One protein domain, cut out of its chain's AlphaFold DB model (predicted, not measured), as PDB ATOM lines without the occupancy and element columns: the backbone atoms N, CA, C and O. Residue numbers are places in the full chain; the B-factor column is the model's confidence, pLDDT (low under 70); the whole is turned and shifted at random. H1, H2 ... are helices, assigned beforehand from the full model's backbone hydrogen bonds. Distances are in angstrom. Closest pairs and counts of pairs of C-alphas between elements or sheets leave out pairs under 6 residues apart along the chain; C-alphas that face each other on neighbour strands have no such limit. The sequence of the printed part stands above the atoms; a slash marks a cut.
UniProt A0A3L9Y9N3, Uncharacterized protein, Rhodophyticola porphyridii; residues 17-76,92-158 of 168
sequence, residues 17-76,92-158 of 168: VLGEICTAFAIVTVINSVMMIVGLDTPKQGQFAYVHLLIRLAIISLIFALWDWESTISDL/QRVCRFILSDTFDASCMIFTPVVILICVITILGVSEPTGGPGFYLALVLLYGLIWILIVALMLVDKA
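This is residues 17 to 76 and 92 to 158 of the 168 residues of an uncharacterized protein of Rhodophyticola porphyridii (UniProt A0A3L9Y9N3). Two helical hairpins, the longest helix H6 with H5 and H1 with H2, pack crosswise, H1 and H5 making the core; the centres of short H3 and H4 are farthest from the mean of the C-alphas, 21.1 A and 19.1 A. The 127 printed residues hold six named helices, H1 to H6, and no named strand: all helix. It is compact, radius of gyration of the C-alphas 15.8 A, spanning 42 by 40 by 31 A.

Find C-alpha 132 at (222.875, 137.771, 221.231); H6 runs 38.9 A to C-alpha 158 at (229.681, 167.641, 197.263). Look for H5 at residues 102 to 122, 30.4 A; H1 at 17 to 38, 31.8 A; H2 at 46 to 67, 32.9 A; H3 at 69 to 76; H4 at 92 to 100.

H6 touches H5, closest C-alphas Trp 146 and Ser 106, 6.1 A. H1 touches H5, closest Thr 23 and Cys 107, 5.3 A, at a steep tilt of 69.7 degrees, only just short of perpendicular. H2 and H6 are apart. Every O i to N i+4 pair is within hydrogen-bond range in H1, H3, H4 and H6; 17 of 18 in H2, 16 of 17 in H5.

Residues 77 to 91 are not printed; C-alphas 76 and 92 are 24.2 A apart. Residues 92 to 100 have pLDDT under 70.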
ATOM      1  N   VAL A  17     201.052 156.184 206.870       76.44
ATOM      2  CA  VAL A  17     200.944 155.196 207.970       76.44
ATOM      3  C   VAL A  17     202.062 154.141 207.922       76.44
ATOM      4  O   VAL A  17     202.571 153.691 208.948       76.44
ATOM      5  N   LEU A  18     202.511 153.776 206.718       75.62
ATOM      6  CA  LEU A  18     203.629 152.849 206.513       75.62
ATOM      7  C   LEU A  18     204.962 153.365 207.071       75.62
ATOM      8  O   LEU A  18     205.733 152.573 207.615       75.62
ATOM      9  N   GLY A  19     205.242 154.665 206.938       80.19
ATOM     10  CA  GLY A  19     206.445 155.280 207.503       80.19
ATOM     11  C   GLY A  19     206.426 155.194 209.024       80.19
ATOM     12  O   GLY A  19     207.398 154.746 209.630       80.19
ATOM     13  N   GLU A  20     205.269 155.475 209.623       82.88
ATOM     14  CA  GLU A  20     205.101 155.432 211.073       82.88
ATOM     15  C   GLU A  20     205.285 154.012 211.633       82.88
ATOM     16  O   GLU A  20     205.999 153.819 212.622       82.88
ATOM     17  N   ILE A  21     204.725 152.997 210.958       87.12
ATOM     18  CA  ILE A  21     204.914 151.578 211.302       87.12
ATOM     19  C   ILE A  21     206.395 151.192 211.223       87.12
ATOM     20  O   ILE A  21     206.913 150.562 212.148       87.12
ATOM     21  N   CYS A  22     207.083 151.563 210.137       88.31
ATOM     22  CA  CYS A  22     208.500 151.239 209.942       88.31
ATOM     23  C   CYS A  22     209.372 151.891 211.016       88.31
ATOM     24  O   CYS A  22     210.251 151.243 211.582       88.31
ATOM     25  N   THR A  23     209.105 153.154 211.335       88.44
ATOM     26  CA  THR A  23     209.810 153.897 212.380       88.44
ATOM     27  C   THR A  23     209.576 153.278 213.755       88.44
ATOM     28  O   THR A  23     210.536 152.988 214.472       88.44
ATOM     29  N   ALA A  24     208.324 152.979 214.114       89.50
ATOM     30  CA  ALA A  24     208.005 152.316 215.376       89.50
ATOM     31  C   ALA A  24     208.670 150.931 215.480       89.50
ATOM     32  O   ALA A  24     209.270 150.601 216.505       89.50
ATOM     33  N   PHE A  25     208.620 150.134 214.411       92.44
ATOM     34  CA  PHE A  25     209.263 148.824 214.366       92.44
ATOM     35  C   PHE A  25     210.786 148.919 214.507       92.44
ATOM     36  O   PHE A  25     211.364 148.165 215.296       92.44
ATOM     37  N   ALA A  26     211.433 149.842 213.795       90.88
ATOM     38  CA  ALA A  26     212.876 150.047 213.864       90.88
ATOM     39  C   ALA A  26     213.314 150.448 215.279       90.88
ATOM     40  O   ALA A  26     214.195 149.803 215.847       90.88
ATOM     41  N   ILE A  27     212.639 151.428 215.892       90.81
ATOM     42  CA  ILE A  27     212.944 151.895 217.253       90.81
ATOM     43  C   ILE A  27     212.826 150.749 218.260       90.81
ATOM     44  O   ILE A  27     213.777 150.470 218.994       90.81
ATOM     45  N   VAL A  28     211.694 150.036 218.277       92.44
ATOM     46  CA  VAL A  28     211.486 148.928 219.224       92.44
ATOM     47  C   VAL A  28     212.490 147.800 218.970       92.44
ATOM     48  O   VAL A  28     212.969 147.166 219.909       92.44
ATOM     49  N   THR A  29     212.842 147.538 217.712       92.56
ATOM     50  CA  THR A  29     213.815 146.499 217.359       92.56
ATOM     51  C   THR A  29     215.221 146.853 217.815       92.56
ATOM     52  O   THR A  29     215.878 145.995 218.402       92.56
ATOM     53  N   VAL A  30     215.668 148.095 217.624       91.38
ATOM     54  CA  VAL A  30     216.985 148.553 218.083       91.38
ATOM     55  C   VAL A  30     217.048 148.545 219.609       91.38
ATOM     56  O   VAL A  30     217.970 147.951 220.162       91.38
ATOM     57  N   ILE A  31     216.044 149.103 220.296       92.00
ATOM     58  CA  ILE A  31     215.998 149.126 221.768       92.00
ATOM     59  C   ILE A  31     216.027 147.704 222.333       92.00
ATOM     60  O   ILE A  31     216.875 147.393 223.167       92.00
ATOM     61  N   ASN A  32     215.160 146.814 221.844       90.62
ATOM     62  CA  ASN A  32     215.108 145.444 222.355       90.62
ATOM     63  C   ASN A  32     216.394 144.674 222.039       90.62
ATOM     64  O   ASN A  32     216.844 143.881 222.861       90.62
ATOM     65  N   SER A  33     217.013 144.922 220.883       89.94
ATOM     66  CA  SER A  33     218.314 144.331 220.557       89.94
ATOM     67  C   SER A  33     219.393 144.794 221.534       89.94
ATOM     68  O   SER A  33     220.116 143.962 222.073       89.94
ATOM     69  N   VAL A  34     219.462 146.095 221.833       90.94
ATOM     70  CA  VAL A  34     220.414 146.648 222.810       90.94
ATOM     71  C   VAL A  34     220.179 146.062 224.200       90.94
ATOM     72  O   VAL A  34     221.136 145.642 224.847       90.94
ATOM     73  N   MET A  35     218.925 145.951 224.646       90.56
ATOM     74  CA  MET A  35     218.600 145.326 225.933       90.56
ATOM     75  C   MET A  35     219.099 143.879 226.018       90.56
ATOM     76  O   MET A  35     219.678 143.494 227.030       90.56
ATOM     77  N   MET A  36     218.933 143.091 224.953       90.56
ATOM     78  CA  MET A  36     219.411 141.705 224.912       90.56
ATOM     79  C   MET A  36     220.941 141.599 224.838       90.56
ATOM     80  O   MET A  36     221.510 140.665 225.396       90.56
ATOM     81  N   ILE A  37     221.618 142.555 224.191       89.81
ATOM     82  CA  ILE A  37     223.091 142.611 224.121       89.81
ATOM     83  C   ILE A  37     223.696 142.970 225.485       89.81
ATOM     84  O   ILE A  37     224.680 142.365 225.895       89.81
ATOM     85  N   VAL A  38     223.104 143.936 226.193       90.88
ATOM     86  CA  VAL A  38     223.570 144.390 227.519       90.88
ATOM     87  C   VAL A  38     223.172 143.407 228.635       90.88
ATOM     88  O   VAL A  38     223.648 143.518 229.760       90.88
ATOM     89  N   GLY A  39     222.328 142.415 228.333       88.31
ATOM     90  CA  GLY A  39     221.869 141.411 229.297       88.31
ATOM     91  C   GLY A  39     220.706 141.874 230.178       88.31
ATOM     92  O   GLY A  39     220.439 141.259 231.206       88.31
ATOM     93  N   LEU A  40     220.002 142.942 229.783       90.62
ATOM     94  CA  LEU A  40     218.773 143.403 230.440       90.62
ATOM     95  C   LEU A  40     217.552 142.543 230.078       90.62
ATOM     96  O   LEU A  40     216.584 142.518 230.833       90.62
ATOM     97  N   ASP A  41     217.583 141.851 228.934       87.69
ATOM     98  CA  ASP A  41     216.555 140.888 228.520       87.69
ATOM     99  C   ASP A  41     217.196 139.606 227.959       87.69
ATOM    100  O   ASP A  41     218.337 139.594 227.497       87.69
ATOM    101  N   THR A  42     216.445 138.508 227.996       87.94
ATOM    102  CA  THR A  42     216.878 137.195 227.515       87.94
ATOM    103  C   THR A  42     216.764 137.102 225.990       87.94
ATOM    104  O   THR A  42     215.650 137.189 225.445       87.94
ATOM    105  N   PRO A  43     217.883 136.870 225.275       88.25
ATOM    106  CA  PRO A  43     217.884 136.773 223.826       88.25
ATOM    107  C   PRO A  43     217.099 135.546 223.379       88.25
ATOM    108  O   PRO A  43     217.306 134.433 223.871       88.25
ATOM    109  N   LYS A  44     216.188 135.739 222.423       90.00
ATOM    110  CA  LYS A  44     215.423 134.621 221.870       90.00
ATOM    111  C   LYS A  44     216.320 133.790 220.958       90.00
ATOM    112  O   LYS A  44     217.193 134.324 220.277       90.00
ATOM    113  N   GLN A  45     216.111 132.480 220.976       89.56
ATOM    114  CA  GLN A  45     216.967 131.503 220.306       89.56
ATOM    115  C   GLN A  45     216.239 130.837 219.138       89.56
ATOM    116  O   GLN A  45     215.009 130.766 219.116       89.56
ATOM    117  N   GLY A  46     217.013 130.332 218.175       87.62
ATOM    118  CA  GLY A  46     216.496 129.580 217.033       87.62
ATOM    119  C   GLY A  46     215.462 130.339 216.196       87.62
ATOM    120  O   GLY A  46     215.455 131.570 216.129       87.62
ATOM    121  N   GLN A  47     214.536 129.592 215.589       87.12
ATOM    122  CA  GLN A  47     213.450 130.144 214.765       87.12
ATOM    123  C   GLN A  47     212.539 131.105 215.540       87.12
ATOM    124  O   GLN A  47     211.977 132.035 214.959       87.12
ATOM    125  N   PHE A  48     212.426 130.920 216.858       88.69
ATOM    126  CA  PHE A  48     211.570 131.745 217.702       88.69
ATOM    127  C   PHE A  48     211.985 133.223 217.684       88.69
ATOM    128  O   PHE A  48     211.119 134.092 217.740       88.69
ATOM    129  N   ALA A  49     213.277 133.536 217.530       89.69
ATOM    130  CA  ALA A  49     213.748 134.919 217.426       89.69
ATOM    131  C   ALA A  49     213.163 135.656 216.207       89.69
ATOM    132  O   ALA A  49     212.702 136.794 216.328       89.69
ATOM    133  N   TYR A  50     213.137 134.986 215.055       90.06
ATOM    134  CA  TYR A  50     212.648 135.529 213.787       90.06
ATOM    135  C   TYR A  50     211.124 135.640 213.777       90.06
ATOM    136  O   TYR A  50     210.573 136.681 213.417       90.06
ATOM    137  N   VAL A  51     210.436 134.601 214.255       90.25
ATOM    138  CA  VAL A  51     208.975 134.620 214.408       90.25
ATOM    139  C   VAL A  51     208.552 135.735 215.365       90.25
ATOM    140  O   VAL A  51     207.633 136.490 215.059       90.25
ATOM    141  N   HIS A  52     209.256 135.911 216.486       90.75
ATOM    142  CA  HIS A  52     208.978 136.982 217.442       90.75
ATOM    143  C   HIS A  52     209.142 138.384 216.829       90.75
ATOM    144  O   HIS A  52     208.342 139.275 217.125       90.75
ATOM    145  N   LEU A  53     210.126 138.593 215.945       91.56
ATOM    146  CA  LEU A  53     210.274 139.855 215.210       91.56
ATOM    147  C   LEU A  53     209.113 140.107 214.243       91.56
ATOM    148  O   LEU A  53     208.572 141.212 214.229       91.56
ATOM    149  N   LEU A  54     208.691 139.093 213.484       92.31
ATOM    150  CA  LEU A  54     207.547 139.215 212.575       92.31
ATOM    151  C   LEU A  54     206.238 139.466 213.331       92.31
ATOM    152  O   LEU A  54     205.452 140.323 212.931       92.31
ATOM    153  N   ILE A  55     206.026 138.785 214.461       93.38
ATOM    154  CA  ILE A  55     204.868 139.019 215.331       93.38
ATOM    155  C   ILE A  55     204.876 140.455 215.852       93.38
ATOM    156  O   ILE A  55     203.843 141.117 215.836       93.38
ATOM    157  N   ARG A  56     206.031 140.975 216.279       92.50
ATOM    158  CA  ARG A  56     206.142 142.367 216.728       92.50
ATOM    159  C   ARG A  56     205.759 143.348 215.625       92.50
ATOM    160  O   ARG A  56     205.001 144.276 215.891       92.50
ATOM    161  N   LEU A  57     206.244 143.133 214.404       90.88
ATOM    162  CA  LEU A  57     205.846 143.946 213.257       90.88
ATOM    163  C   LEU A  57     204.331 143.863 213.018       90.88
ATOM    164  O   LEU A  57     203.700 144.892 212.789       90.88
ATOM    165  N   ALA A  58     203.740 142.669 213.112       90.19
ATOM    166  CA  ALA A  58     202.305 142.470 212.941       90.19
ATOM    167  C   ALA A  58     201.485 143.193 214.021       90.19
ATOM    168  O   ALA A  58     200.507 143.860 213.696       90.19
ATOM    169  N   ILE A  59     201.910 143.127 215.288       92.12
ATOM    170  CA  ILE A  59     201.269 143.840 216.403       92.12
ATOM    171  C   ILE A  59     201.338 145.353 216.180       92.12
ATOM    172  O   ILE A  59     200.319 146.026 216.301       92.12
ATOM    173  N   ILE A  60     202.511 145.886 215.823       90.06
ATOM    174  CA  ILE A  60     202.672 147.317 215.530       90.06
ATOM    175  C   ILE A  60     201.756 147.702 214.365       90.06
ATOM    176  O   ILE A  60     200.940 148.606 214.505       90.06
ATOM    177  N   SER A  61     201.805 146.963 213.259       86.31
ATOM    178  CA  SER A  61     200.957 147.212 212.087       86.31
ATOM    179  C   SER A  61     199.468 147.206 212.439       86.31
ATOM    180  O   SER A  61     198.728 148.076 211.990       86.31
ATOM    181  N   LEU A  62     199.029 146.270 213.286       88.38
ATOM    182  CA  LEU A  62     197.646 146.178 213.742       88.38
ATOM    183  C   LEU A  62     197.242 147.379 214.604       88.38
ATOM    184  O   LEU A  62     196.159 147.922 214.410       88.38
ATOM    185  N   ILE A  63     198.102 147.817 215.530       88.06
ATOM    186  CA  ILE A  63     197.838 148.995 216.371       88.06
ATOM    187  C   ILE A  63     197.632 150.234 215.496       88.06
ATOM    188  O   ILE A  63     196.659 150.959 215.692       88.06
ATOM    189  N   PHE A  64     198.509 150.453 214.514       82.56
ATOM    190  CA  PHE A  64     198.398 151.593 213.602       82.56
ATOM    191  C   PHE A  64     197.170 151.483 212.691       82.56
ATOM    192  O   PHE A  64     196.439 152.460 212.537       82.56
ATOM    193  N   ALA A  65     196.873 150.286 212.177       80.69
ATOM    194  CA  ALA A  65     195.672 150.049 211.379       80.69
ATOM    195  C   ALA A  65     194.385 150.352 212.166       80.69
ATOM    196  O   ALA A  65     193.470 150.972 211.633       80.69
ATOM    197  N   LEU A  66     194.313 149.956 213.440       84.56
ATOM    198  CA  LEU A  66     193.162 150.242 214.302       84.56
ATOM    199  C   LEU A  66     193.069 151.722 214.695       84.56
ATOM    200  O   LEU A  66     191.970 152.225 214.927       84.56
ATOM    201  N   TRP A  67     194.203 152.415 214.795       82.44
ATOM    202  CA  TRP A  67     194.250 153.815 215.209       82.44
ATOM    203  C   TRP A  67     193.836 154.782 214.093       82.44
ATOM    204  O   TRP A  67     193.146 155.766 214.368       82.44
ATOM    205  N   ASP A  68     194.245 154.514 212.850       75.31
ATOM    206  CA  ASP A  68     193.970 155.374 211.691       75.31
ATOM    207  C   ASP A  68     193.573 154.548 210.457       75.31
ATOM    208  O   ASP A  68     194.282 154.454 209.449       75.31
ATOM    209  N   TRP A  69     192.417 153.892 210.563       75.19
ATOM    210  CA  TRP A  69     191.917 152.952 209.557       75.19
ATOM    211  C   TRP A  69     191.712 153.592 208.177       75.19
ATOM    212  O   TRP A  69     192.061 152.996 207.155       75.19
ATOM    213  N   GLU A  70     191.188 154.821 208.130       76.00
ATOM    214  CA  GLU A  70     190.935 155.538 206.873       76.00
ATOM    215  C   GLU A  70     192.236 155.860 206.130       76.00
ATOM    216  O   GLU A  70     192.350 155.589 204.929       76.00
ATOM    217  N   SER A  71     193.242 156.368 206.848       73.19
ATOM    218  CA  SER A  71     194.555 156.668 206.271       73.19
ATOM    219  C   SER A  71     195.280 155.389 205.850       73.19
ATOM    220  O   SER A  71     195.853 155.335 204.762       73.19
ATOM    221  N   THR A  72     195.163 154.319 206.643       71.62
ATOM    222  CA  THR A  72     195.771 153.011 206.353       71.62
ATOM    223  C   THR A  72     195.237 152.404 205.056       71.62
ATOM    224  O   THR A  72     196.015 151.966 204.208       71.62
ATOM    225  N   ILE A  73     193.913 152.394 204.861       75.44
ATOM    226  CA  ILE A  73     193.306 151.876 203.626       75.44
ATOM    227  C   ILE A  73     193.685 152.742 202.424       75.44
ATOM    228  O   ILE A  73     193.966 152.208 201.349       75.44
ATOM    229  N   SER A  74     193.684 154.067 202.584       77.12
ATOM    230  CA  SER A  74     194.056 154.997 201.514       77.12
ATOM    231  C   SER A  74     195.497 154.771 201.049       77.12
ATOM    232  O   SER A  74     195.744 154.626 199.848       77.12
ATOM    233  N   ASP A  75     196.435 154.652 201.991       74.56
ATOM    234  CA  ASP A  75     197.845 154.400 201.701       74.56
ATOM    235  C   ASP A  75     198.066 153.006 201.111       74.56
ATOM    236  O   ASP A  75     198.779 152.871 200.117       74.56
ATOM    237  N   LEU A  76     197.390 151.975 201.630       75.00
ATOM    238  CA  LEU A  76     197.451 150.626 201.067       75.00
ATOM    239  C   LEU A  76     196.921 150.593 199.629       75.00
ATOM    240  O   LEU A  76     197.515 149.960 198.757       75.00
ATOM    241  N   GLN A  92     217.726 158.497 190.883       56.16
ATOM    242  CA  GLN A  92     217.554 159.889 191.304       56.16
ATOM    243  C   GLN A  92     216.318 160.147 192.180       56.16
ATOM    244  O   GLN A  92     216.387 160.983 193.077       56.16
ATOM    245  N   ARG A  93     215.185 159.482 191.932       57.22
ATOM    246  CA  ARG A  93     213.956 159.635 192.722       57.22
ATOM    247  C   ARG A  93     214.097 158.970 194.092       57.22
ATOM    248  O   ARG A  93     213.712 159.573 195.086       57.22
ATOM    249  N   VAL A  94     214.736 157.798 194.137       59.06
ATOM    250  CA  VAL A  94     215.093 157.111 195.390       59.06
ATOM    251  C   VAL A  94     216.069 157.963 196.204       59.06
ATOM    252  O   VAL A  94     215.821 158.219 197.376       59.06
ATOM    253  N   CYS A  95     217.114 158.512 195.571       55.97
ATOM    254  CA  CYS A  95     218.040 159.426 196.245       55.97
ATOM    255  C   CYS A  95     217.333 160.670 196.802       55.97
ATOM    256  O   CYS A  95     217.594 161.047 197.938       55.97
ATOM    257  N   ARG A  96     216.418 161.304 196.051       59.06
ATOM    258  CA  ARG A  96     215.685 162.487 196.545       59.06
ATOM    259  C   ARG A  96     214.801 162.185 197.751       59.06
ATOM    260  O   ARG A  96     214.732 163.026 198.634       59.06
ATOM    261  N   PHE A  97     214.161 161.018 197.783       58.94
ATOM    262  CA  PHE A  97     213.369 160.576 198.932       58.94
ATOM    263  C   PHE A  97     214.256 160.316 200.161       58.94
ATOM    264  O   PHE A  97     213.937 160.751 201.260       58.94
ATOM    265  N   ILE A  98     215.426 159.699 199.964       59.81
ATOM    266  CA  ILE A  98     216.416 159.488 201.033       59.81
ATOM    267  C   ILE A  98     216.949 160.820 201.595       59.81
ATOM    268  O   ILE A  98     217.258 160.925 202.779       59.81
ATOM    269  N   LEU A  99     217.064 161.843 200.746       58.44
ATOM    270  CA  LEU A  99     217.608 163.155 201.099       58.44
ATOM    271  C   LEU A  99     216.619 164.080 201.825       58.44
ATOM    272  O   LEU A  99     217.084 165.062 202.403       58.44
ATOM    273  N   SER A 100     215.304 163.822 201.786       62.53
ATOM    274  CA  SER A 100     214.315 164.670 202.473       62.53
ATOM    275  C   SER A 100     214.198 164.345 203.959       62.53
ATOM    276  O   SER A 100     214.225 165.273 204.756       62.53
ATOM    277  N   ASP A 101     214.161 163.057 204.321       71.25
ATOM    278  CA  ASP A 101     214.145 162.601 205.715       71.25
ATOM    279  C   ASP A 101     215.000 161.342 205.890       71.25
ATOM    280  O   ASP A 101     214.587 160.206 205.655       71.25
ATOM    281  N   THR A 102     216.245 161.571 206.301       78.19
ATOM    282  CA  THR A 102     217.280 160.532 206.451       78.19
ATOM    283  C   THR A 102     216.899 159.439 207.437       78.19
ATOM    284  O   THR A 102     217.169 158.261 207.197       78.19
ATOM    285  N   PHE A 103     216.262 159.841 208.536       80.88
ATOM    286  CA  PHE A 103     215.814 158.945 209.587       80.88
ATOM    287  C   PHE A 103     214.750 157.986 209.056       80.88
ATOM    288  O   PHE A 103     214.908 156.769 209.145       80.88
ATOM    289  N   ASP A 104     213.728 158.518 208.400       80.69
ATOM    290  CA  ASP A 104     212.600 157.729 207.909       80.69
ATOM    291  C   ASP A 104     213.005 156.810 206.769       80.69
ATOM    292  O   ASP A 104     212.638 155.635 206.748       80.69
ATOM    293  N   ALA A 105     213.842 157.313 205.861       81.75
ATOM    294  CA  ALA A 105     214.419 156.505 204.801       81.75
ATOM    295  C   ALA A 105     215.212 155.317 205.369       81.75
ATOM    296  O   ALA A 105     215.103 154.204 204.851       81.75
ATOM    297  N   SER A 106     215.958 155.517 206.464       87.94
ATOM    298  CA  SER A 106     216.676 154.424 207.129       87.94
ATOM    299  C   SER A 106     215.719 153.362 207.679       87.94
ATOM    300  O   SER A 106     215.934 152.172 207.450       87.94
ATOM    301  N   CYS A 107     214.620 153.772 208.320       88.75
ATOM    302  CA  CYS A 107     213.612 152.877 208.889       88.75
ATOM    303  C   CYS A 107     212.838 152.117 207.799       88.75
ATOM    304  O   CYS A 107     212.599 150.910 207.928       88.75
ATOM    305  N   MET A 108     212.489 152.800 206.704       86.25
ATOM    306  CA  MET A 108     211.803 152.220 205.547       86.25
ATOM    307  C   MET A 108     212.676 151.245 204.754       86.25
ATOM    308  O   MET A 108     212.133 150.344 204.127       86.25
ATOM    309  N   ILE A 109     214.006 151.390 204.774       89.00
ATOM    310  CA  ILE A 109     214.935 150.418 204.171       89.00
ATOM    311  C   ILE A 109     215.206 149.262 205.138       89.00
ATOM    312  O   ILE A 109     215.202 148.100 204.738       89.00
ATOM    313  N   PHE A 110     215.409 149.560 206.419       91.88
ATOM    314  CA  PHE A 110     215.709 148.557 207.437       91.88
ATOM    315  C   PHE A 110     214.588 147.524 207.585       91.88
ATOM    316  O   PHE A 110     214.849 146.323 207.561       91.88
ATOM    317  N   THR A 111     213.337 147.977 207.679       91.19
ATOM    318  CA  THR A 111     212.170 147.110 207.904       91.19
ATOM    319  C   THR A 111     212.023 145.993 206.855       91.19
ATOM    320  O   THR A 111     212.008 144.826 207.250       91.19
ATOM    321  N   PRO A 112     211.975 146.263 205.533       90.56
ATOM    322  CA  PRO A 112     211.873 145.211 204.524       90.56
ATOM    323  C   PRO A 112     213.104 144.302 204.476       90.56
ATOM    324  O   PRO A 112     212.947 143.110 204.227       90.56
ATOM    325  N   VAL A 113     214.309 144.812 204.762       92.62
ATOM    326  CA  VAL A 113     215.514 143.969 204.856       92.62
ATOM    327  C   VAL A 113     215.393 142.985 206.020       92.62
ATOM    328  O   VAL A 113     215.652 141.797 205.845       92.62
ATOM    329  N   VAL A 114     214.939 143.440 207.191       92.88
ATOM    330  CA  VAL A 114     214.708 142.566 208.352       92.88
ATOM    331  C   VAL A 114     213.613 141.540 208.069       92.88
ATOM    332  O   VAL A 114     213.796 140.367 208.390       92.88
ATOM    333  N   ILE A 115     212.503 141.949 207.444       92.94
ATOM    334  CA  ILE A 115     211.437 141.024 207.027       92.94
ATOM    335  C   ILE A 115     212.009 139.961 206.090       92.94
ATOM    336  O   ILE A 115     211.767 138.776 206.304       92.94
ATOM    337  N   LEU A 116     212.793 140.366 205.088       92.31
ATOM    338  CA  LEU A 116     213.402 139.456 204.124       92.31
ATOM    339  C   LEU A 116     214.328 138.448 204.812       92.31
ATOM    340  O   LEU A 116     214.206 137.254 204.557       92.31
ATOM    341  N   ILE A 117     215.192 138.906 205.723       90.69
ATOM    342  CA  ILE A 117     216.052 138.028 206.531       90.69
ATOM    343  C   ILE A 117     215.195 137.030 207.317       90.69
ATOM    344  O   ILE A 117     215.437 135.829 207.247       90.69
ATOM    345  N   CYS A 118     214.152 137.499 208.011       91.12
ATOM    346  CA  CYS A 118     213.275 136.627 208.794       91.12
ATOM    347  C   CYS A 118     212.574 135.576 207.924       91.12
ATOM    348  O   CYS A 118     212.537 134.407 208.300       91.12
ATOM    349  N   VAL A 119     212.048 135.966 206.761       91.12
ATOM    350  CA  VAL A 119     211.361 135.054 205.836       91.12
ATOM    351  C   VAL A 119     212.331 134.024 205.258       91.12
ATOM    352  O   VAL A 119     212.029 132.834 205.299       91.12
ATOM    353  N   ILE A 120     213.507 134.443 204.777       89.31
ATOM    354  CA  ILE A 120     214.531 133.538 204.226       89.31
ATOM    355  C   ILE A 120     214.962 132.505 205.274       89.31
ATOM    356  O   ILE A 120     215.052 131.314 204.970       89.31
ATOM    357  N   THR A 121     215.188 132.936 206.517       88.00
ATOM    358  CA  THR A 121     215.590 132.025 207.594       88.00
ATOM    359  C   THR A 121     214.464 131.070 208.001       88.00
ATOM    360  O   THR A 121     214.719 129.885 208.201       88.00
ATOM    361  N   ILE A 122     213.211 131.536 208.081       87.38
ATOM    362  CA  ILE A 122     212.059 130.673 208.405       87.38
ATOM    363  C   ILE A 122     211.810 129.631 207.308       87.38
ATOM    364  O   ILE A 122     211.474 128.492 207.621       87.38
ATOM    365  N   LEU A 123     212.026 129.984 206.036       88.69
ATOM    366  CA  LEU A 123     211.921 129.056 204.902       88.69
ATOM    367  C   LEU A 123     213.044 128.002 204.860       88.69
ATOM    368  O   LEU A 123     213.063 127.172 203.956       88.69
ATOM    369  N   GLY A 124     213.964 128.005 205.832       81.94
ATOM    370  CA  GLY A 124     214.980 126.965 205.986       81.94
ATOM    371  C   GLY A 124     216.179 127.112 205.052       81.94
ATOM    372  O   GLY A 124     216.944 126.167 204.895       81.94
ATOM    373  N   VAL A 125     216.375 128.288 204.447       79.81
ATOM    374  CA  VAL A 125     217.540 128.559 203.582       79.81
ATOM    375  C   VAL A 125     218.840 128.659 204.396       79.81
ATOM    376  O   VAL A 125     219.936 128.519 203.861       79.81
ATOM    377  N   SER A 126     218.751 128.910 205.703       77.19
ATOM    378  CA  SER A 126     219.904 128.999 206.602       77.19
ATOM    379  C   SER A 126     219.558 128.426 207.968       77.19
ATOM    380  O   SER A 126     218.413 128.538 208.411       77.19
ATOM    381  N   GLU A 127     220.545 127.840 208.649       81.19
ATOM    382  CA  GLU A 127     220.356 127.356 210.015       81.19
ATOM    383  C   GLU A 127     219.987 128.536 210.932       81.19
ATOM    384  O   GLU A 127     220.723 129.528 210.995       81.19
ATOM    385  N   PRO A 128     218.832 128.476 211.620       75.75
ATOM    386  CA  PRO A 128     218.330 129.582 212.417       75.75
ATOM    387  C   PRO A 128     219.195 129.746 213.666       75.75
ATOM    388  O   PRO A 128     218.974 129.112 214.698       75.75
ATOM    389  N   THR A 129     220.183 130.628 213.575       77.50
ATOM    390  CA  THR A 129     221.062 131.004 214.679       77.50
ATOM    391  C   THR A 129     220.485 132.250 215.349       77.50
ATOM    392  O   THR A 129     220.679 133.380 214.916       77.50
ATOM    393  N   GLY A 130     219.686 132.029 216.396       80.62
ATOM    394  CA  GLY A 130     219.209 133.110 217.264       80.62
ATOM    395  C   GLY A 130     220.295 133.598 218.231       80.62
ATOM    396  O   GLY A 130     221.489 133.372 218.039       80.62
ATOM    397  N   GLY A 131     219.879 134.252 219.313       87.00
ATOM    398  CA  GLY A 131     220.778 134.633 220.401       87.00
ATOM    399  C   GLY A 131     221.380 136.040 220.272       87.00
ATOM    400  O   GLY A 131     221.013 136.801 219.378       87.00
ATOM    401  N   PRO A 132     222.307 136.419 221.175       86.69
ATOM    402  CA  PRO A 132     222.875 137.771 221.231       86.69
ATOM    403  C   PRO A 132     223.530 138.224 219.923       86.69
ATOM    404  O   PRO A 132     223.401 139.383 219.540       86.69
ATOM    405  N   GLY A 133     224.207 137.305 219.221       87.69
ATOM    406  CA  GLY A 133     224.893 137.600 217.962       87.69
ATOM    407  C   GLY A 133     223.939 138.068 216.863       87.69
ATOM    408  O   GLY A 133     224.258 139.002 216.132       87.69
ATOM    409  N   PHE A 134     222.735 137.495 216.803       89.88
ATOM    410  CA  PHE A 134     221.691 137.930 215.879       89.88
ATOM    411  C   PHE A 134     221.217 139.360 216.179       89.88
ATOM    412  O   PHE A 134     221.136 140.193 215.276       89.88
ATOM    413  N   TYR A 135     220.965 139.683 217.449       90.50
ATOM    414  CA  TYR A 135     220.562 141.034 217.852       90.50
ATOM    415  C   TYR A 135     221.672 142.065 217.624       90.50
ATOM    416  O   TYR A 135     221.395 143.180 217.181       90.50
ATOM    417  N   LEU A 136     222.933 141.683 217.843       92.25
ATOM    418  CA  LEU A 136     224.081 142.512 217.485       92.25
ATOM    419  C   LEU A 136     224.136 142.761 215.974       92.25
ATOM    420  O   LEU A 136     224.309 143.903 215.553       92.25
ATOM    421  N   ALA A 137     223.928 141.726 215.157       92.50
ATOM    422  CA  ALA A 137     223.889 141.856 213.705       92.50
ATOM    423  C   ALA A 137     222.771 142.803 213.236       92.50
ATOM    424  O   ALA A 137     223.001 143.598 212.329       92.50
ATOM    425  N   LEU A 138     221.596 142.790 213.879       92.25
ATOM    426  CA  LEU A 138     220.513 143.737 213.584       92.25
ATOM    427  C   LEU A 138     220.902 145.191 213.887       92.25
ATOM    428  O   LEU A 138     220.628 146.078 213.078       92.25
ATOM    429  N   VAL A 139     221.561 145.444 215.023       93.44
ATOM    430  CA  VAL A 139     222.040 146.791 215.383       93.44
ATOM    431  C   VAL A 139     223.122 147.258 214.408       93.44
ATOM    432  O   VAL A 139     223.067 148.390 213.926       93.44
ATOM    433  N   LEU A 140     224.071 146.384 214.065       94.69
ATOM    434  CA  LEU A 140     225.115 146.683 213.084       94.69
ATOM    435  C   LEU A 140     224.535 146.938 211.690       94.69
ATOM    436  O   LEU A 140     224.962 147.873 211.022       94.69
ATOM    437  N   LEU A 141     223.539 146.154 211.268       94.19
ATOM    438  CA  LEU A 141     222.831 146.350 210.005       94.19
ATOM    439  C   LEU A 141     222.157 147.725 209.956       94.19
ATOM    440  O   LEU A 141     222.290 148.436 208.961       94.19
ATOM    441  N   TYR A 142     221.467 148.120 211.029       92.50
ATOM    442  CA  TYR A 142     220.856 149.446 211.106       92.50
ATOM    443  C   TYR A 142     221.911 150.561 211.036       92.50
ATOM    444  O   TYR A 142     221.773 151.499 210.250       92.50
ATOM    445  N   GLY A 143     223.010 150.419 211.784       91.94
ATOM    446  CA  GLY A 143     224.141 151.347 211.729       91.94
ATOM    447  C   GLY A 143     224.767 151.450 210.332       91.94
ATOM    448  O   GLY A 143     225.057 152.549 209.867       91.94
ATOM    449  N   LEU A 144     224.914 150.327 209.625       94.00
ATOM    450  CA  LEU A 144     225.422 150.283 208.252       94.00
ATOM    451  C   LEU A 144     224.510 151.054 207.289       94.00
ATOM    452  O   LEU A 144     224.998 151.862 206.498       94.00
ATOM    453  N   ILE A 145     223.194 150.833 207.368       92.38
ATOM    454  CA  ILE A 145     222.205 151.555 206.551       92.38
ATOM    455  C   ILE A 145     222.310 153.059 206.810       92.38
ATOM    456  O   ILE A 145     222.329 153.849 205.865       92.38
ATOM    457  N   TRP A 146     222.447 153.458 208.075       90.00
ATOM    458  CA  TRP A 146     222.605 154.861 208.446       90.00
ATOM    459  C   TRP A 146     223.869 155.485 207.849       90.00
ATOM    460  O   TRP A 146     223.806 156.547 207.226       90.00
ATOM    461  N   ILE A 147     225.018 154.818 207.999       91.81
ATOM    462  CA  ILE A 147     226.298 155.274 207.438       91.81
ATOM    463  C   ILE A 147     226.187 155.426 205.920       91.81
ATOM    464  O   ILE A 147     226.635 156.433 205.372       91.81
ATOM    465  N   LEU A 148     225.555 154.462 205.242       90.25
ATOM    466  CA  LEU A 148     225.355 154.505 203.796       90.25
ATOM    467  C   LEU A 148     224.504 155.710 203.375       90.25
ATOM    468  O   LEU A 148     224.872 156.419 202.440       90.25
ATOM    469  N   ILE A 149     223.400 155.981 204.078       88.12
ATOM    470  CA  ILE A 149     222.535 157.136 203.805       88.12
ATOM    471  C   ILE A 149     223.304 158.446 203.992       88.12
ATOM    472  O   ILE A 149     223.300 159.296 203.099       88.12
ATOM    473  N   VAL A 150     224.025 158.594 205.107       86.75
ATOM    474  CA  VAL A 150     224.839 159.789 205.378       86.75
ATOM    475  C   VAL A 150     225.927 159.965 204.315       86.75
ATOM    476  O   VAL A 150     226.123 161.073 203.811       86.75
ATOM    477  N   ALA A 151     226.602 158.887 203.912       87.69
ATOM    478  CA  ALA A 151     227.603 158.932 202.851       87.69
ATOM    479  C   ALA A 151     226.996 159.405 201.520       87.69
ATOM    480  O   ALA A 151     227.549 160.300 200.879       87.69
ATOM    481  N   LEU A 152     225.829 158.878 201.132       86.44
ATOM    482  CA  LEU A 152     225.120 159.309 199.923       86.44
ATOM    483  C   LEU A 152     224.752 160.797 199.969       86.44
ATOM    484  O   LEU A 152     224.917 161.497 198.967       86.44
ATOM    485  N   MET A 153     224.322 161.307 201.124       84.12
ATOM    486  CA  MET A 153     224.050 162.738 201.283       84.12
ATOM    487  C   MET A 153     225.301 163.599 201.132       84.12
ATOM    488  O   MET A 153     225.248 164.652 200.495       84.12
ATOM    489  N   LEU A 154     226.421 163.180 201.724       86.62
ATOM    490  CA  LEU A 154     227.684 163.906 201.617       86.62
ATOM    491  C   LEU A 154     228.156 163.964 200.162       86.62
ATOM    492  O   LEU A 154     228.575 165.028 199.699       86.62
ATOM    493  N   VAL A 155     228.012 162.862 199.417       87.31
ATOM    494  CA  VAL A 155     228.312 162.822 197.979       87.31
ATOM    495  C   VAL A 155     227.387 163.749 197.188       87.31
ATOM    496  O   VAL A 155     227.873 164.498 196.337       87.31
ATOM    497  N   ASP A 156     226.078 163.752 197.457       83.44
ATOM    498  CA  ASP A 156     225.138 164.647 196.764       83.44
ATOM    499  C   ASP A 156     225.453 166.123 197.049       83.44
ATOM    500  O   ASP A 156     225.542 166.940 196.128       83.44
ATOM    501  N   LYS A 157     225.726 166.463 198.314       85.00
ATOM    502  CA  LYS A 157     226.126 167.818 198.714       85.00
ATOM    503  C   LYS A 157     227.421 168.248 198.023       85.00
ATOM    504  O   LYS A 157     227.487 169.362 197.502       85.00
ATOM    505  N   ALA A 158     228.426 167.373 197.963       87.62
ATOM    506  CA  ALA A 158     229.681 167.641 197.263       87.62
ATOM    507  C   ALA A 158     229.464 167.865 195.755       87.62
ATOM    508  O   ALA A 158     230.017 168.810 195.191       87.62
TER     509      ALA A 158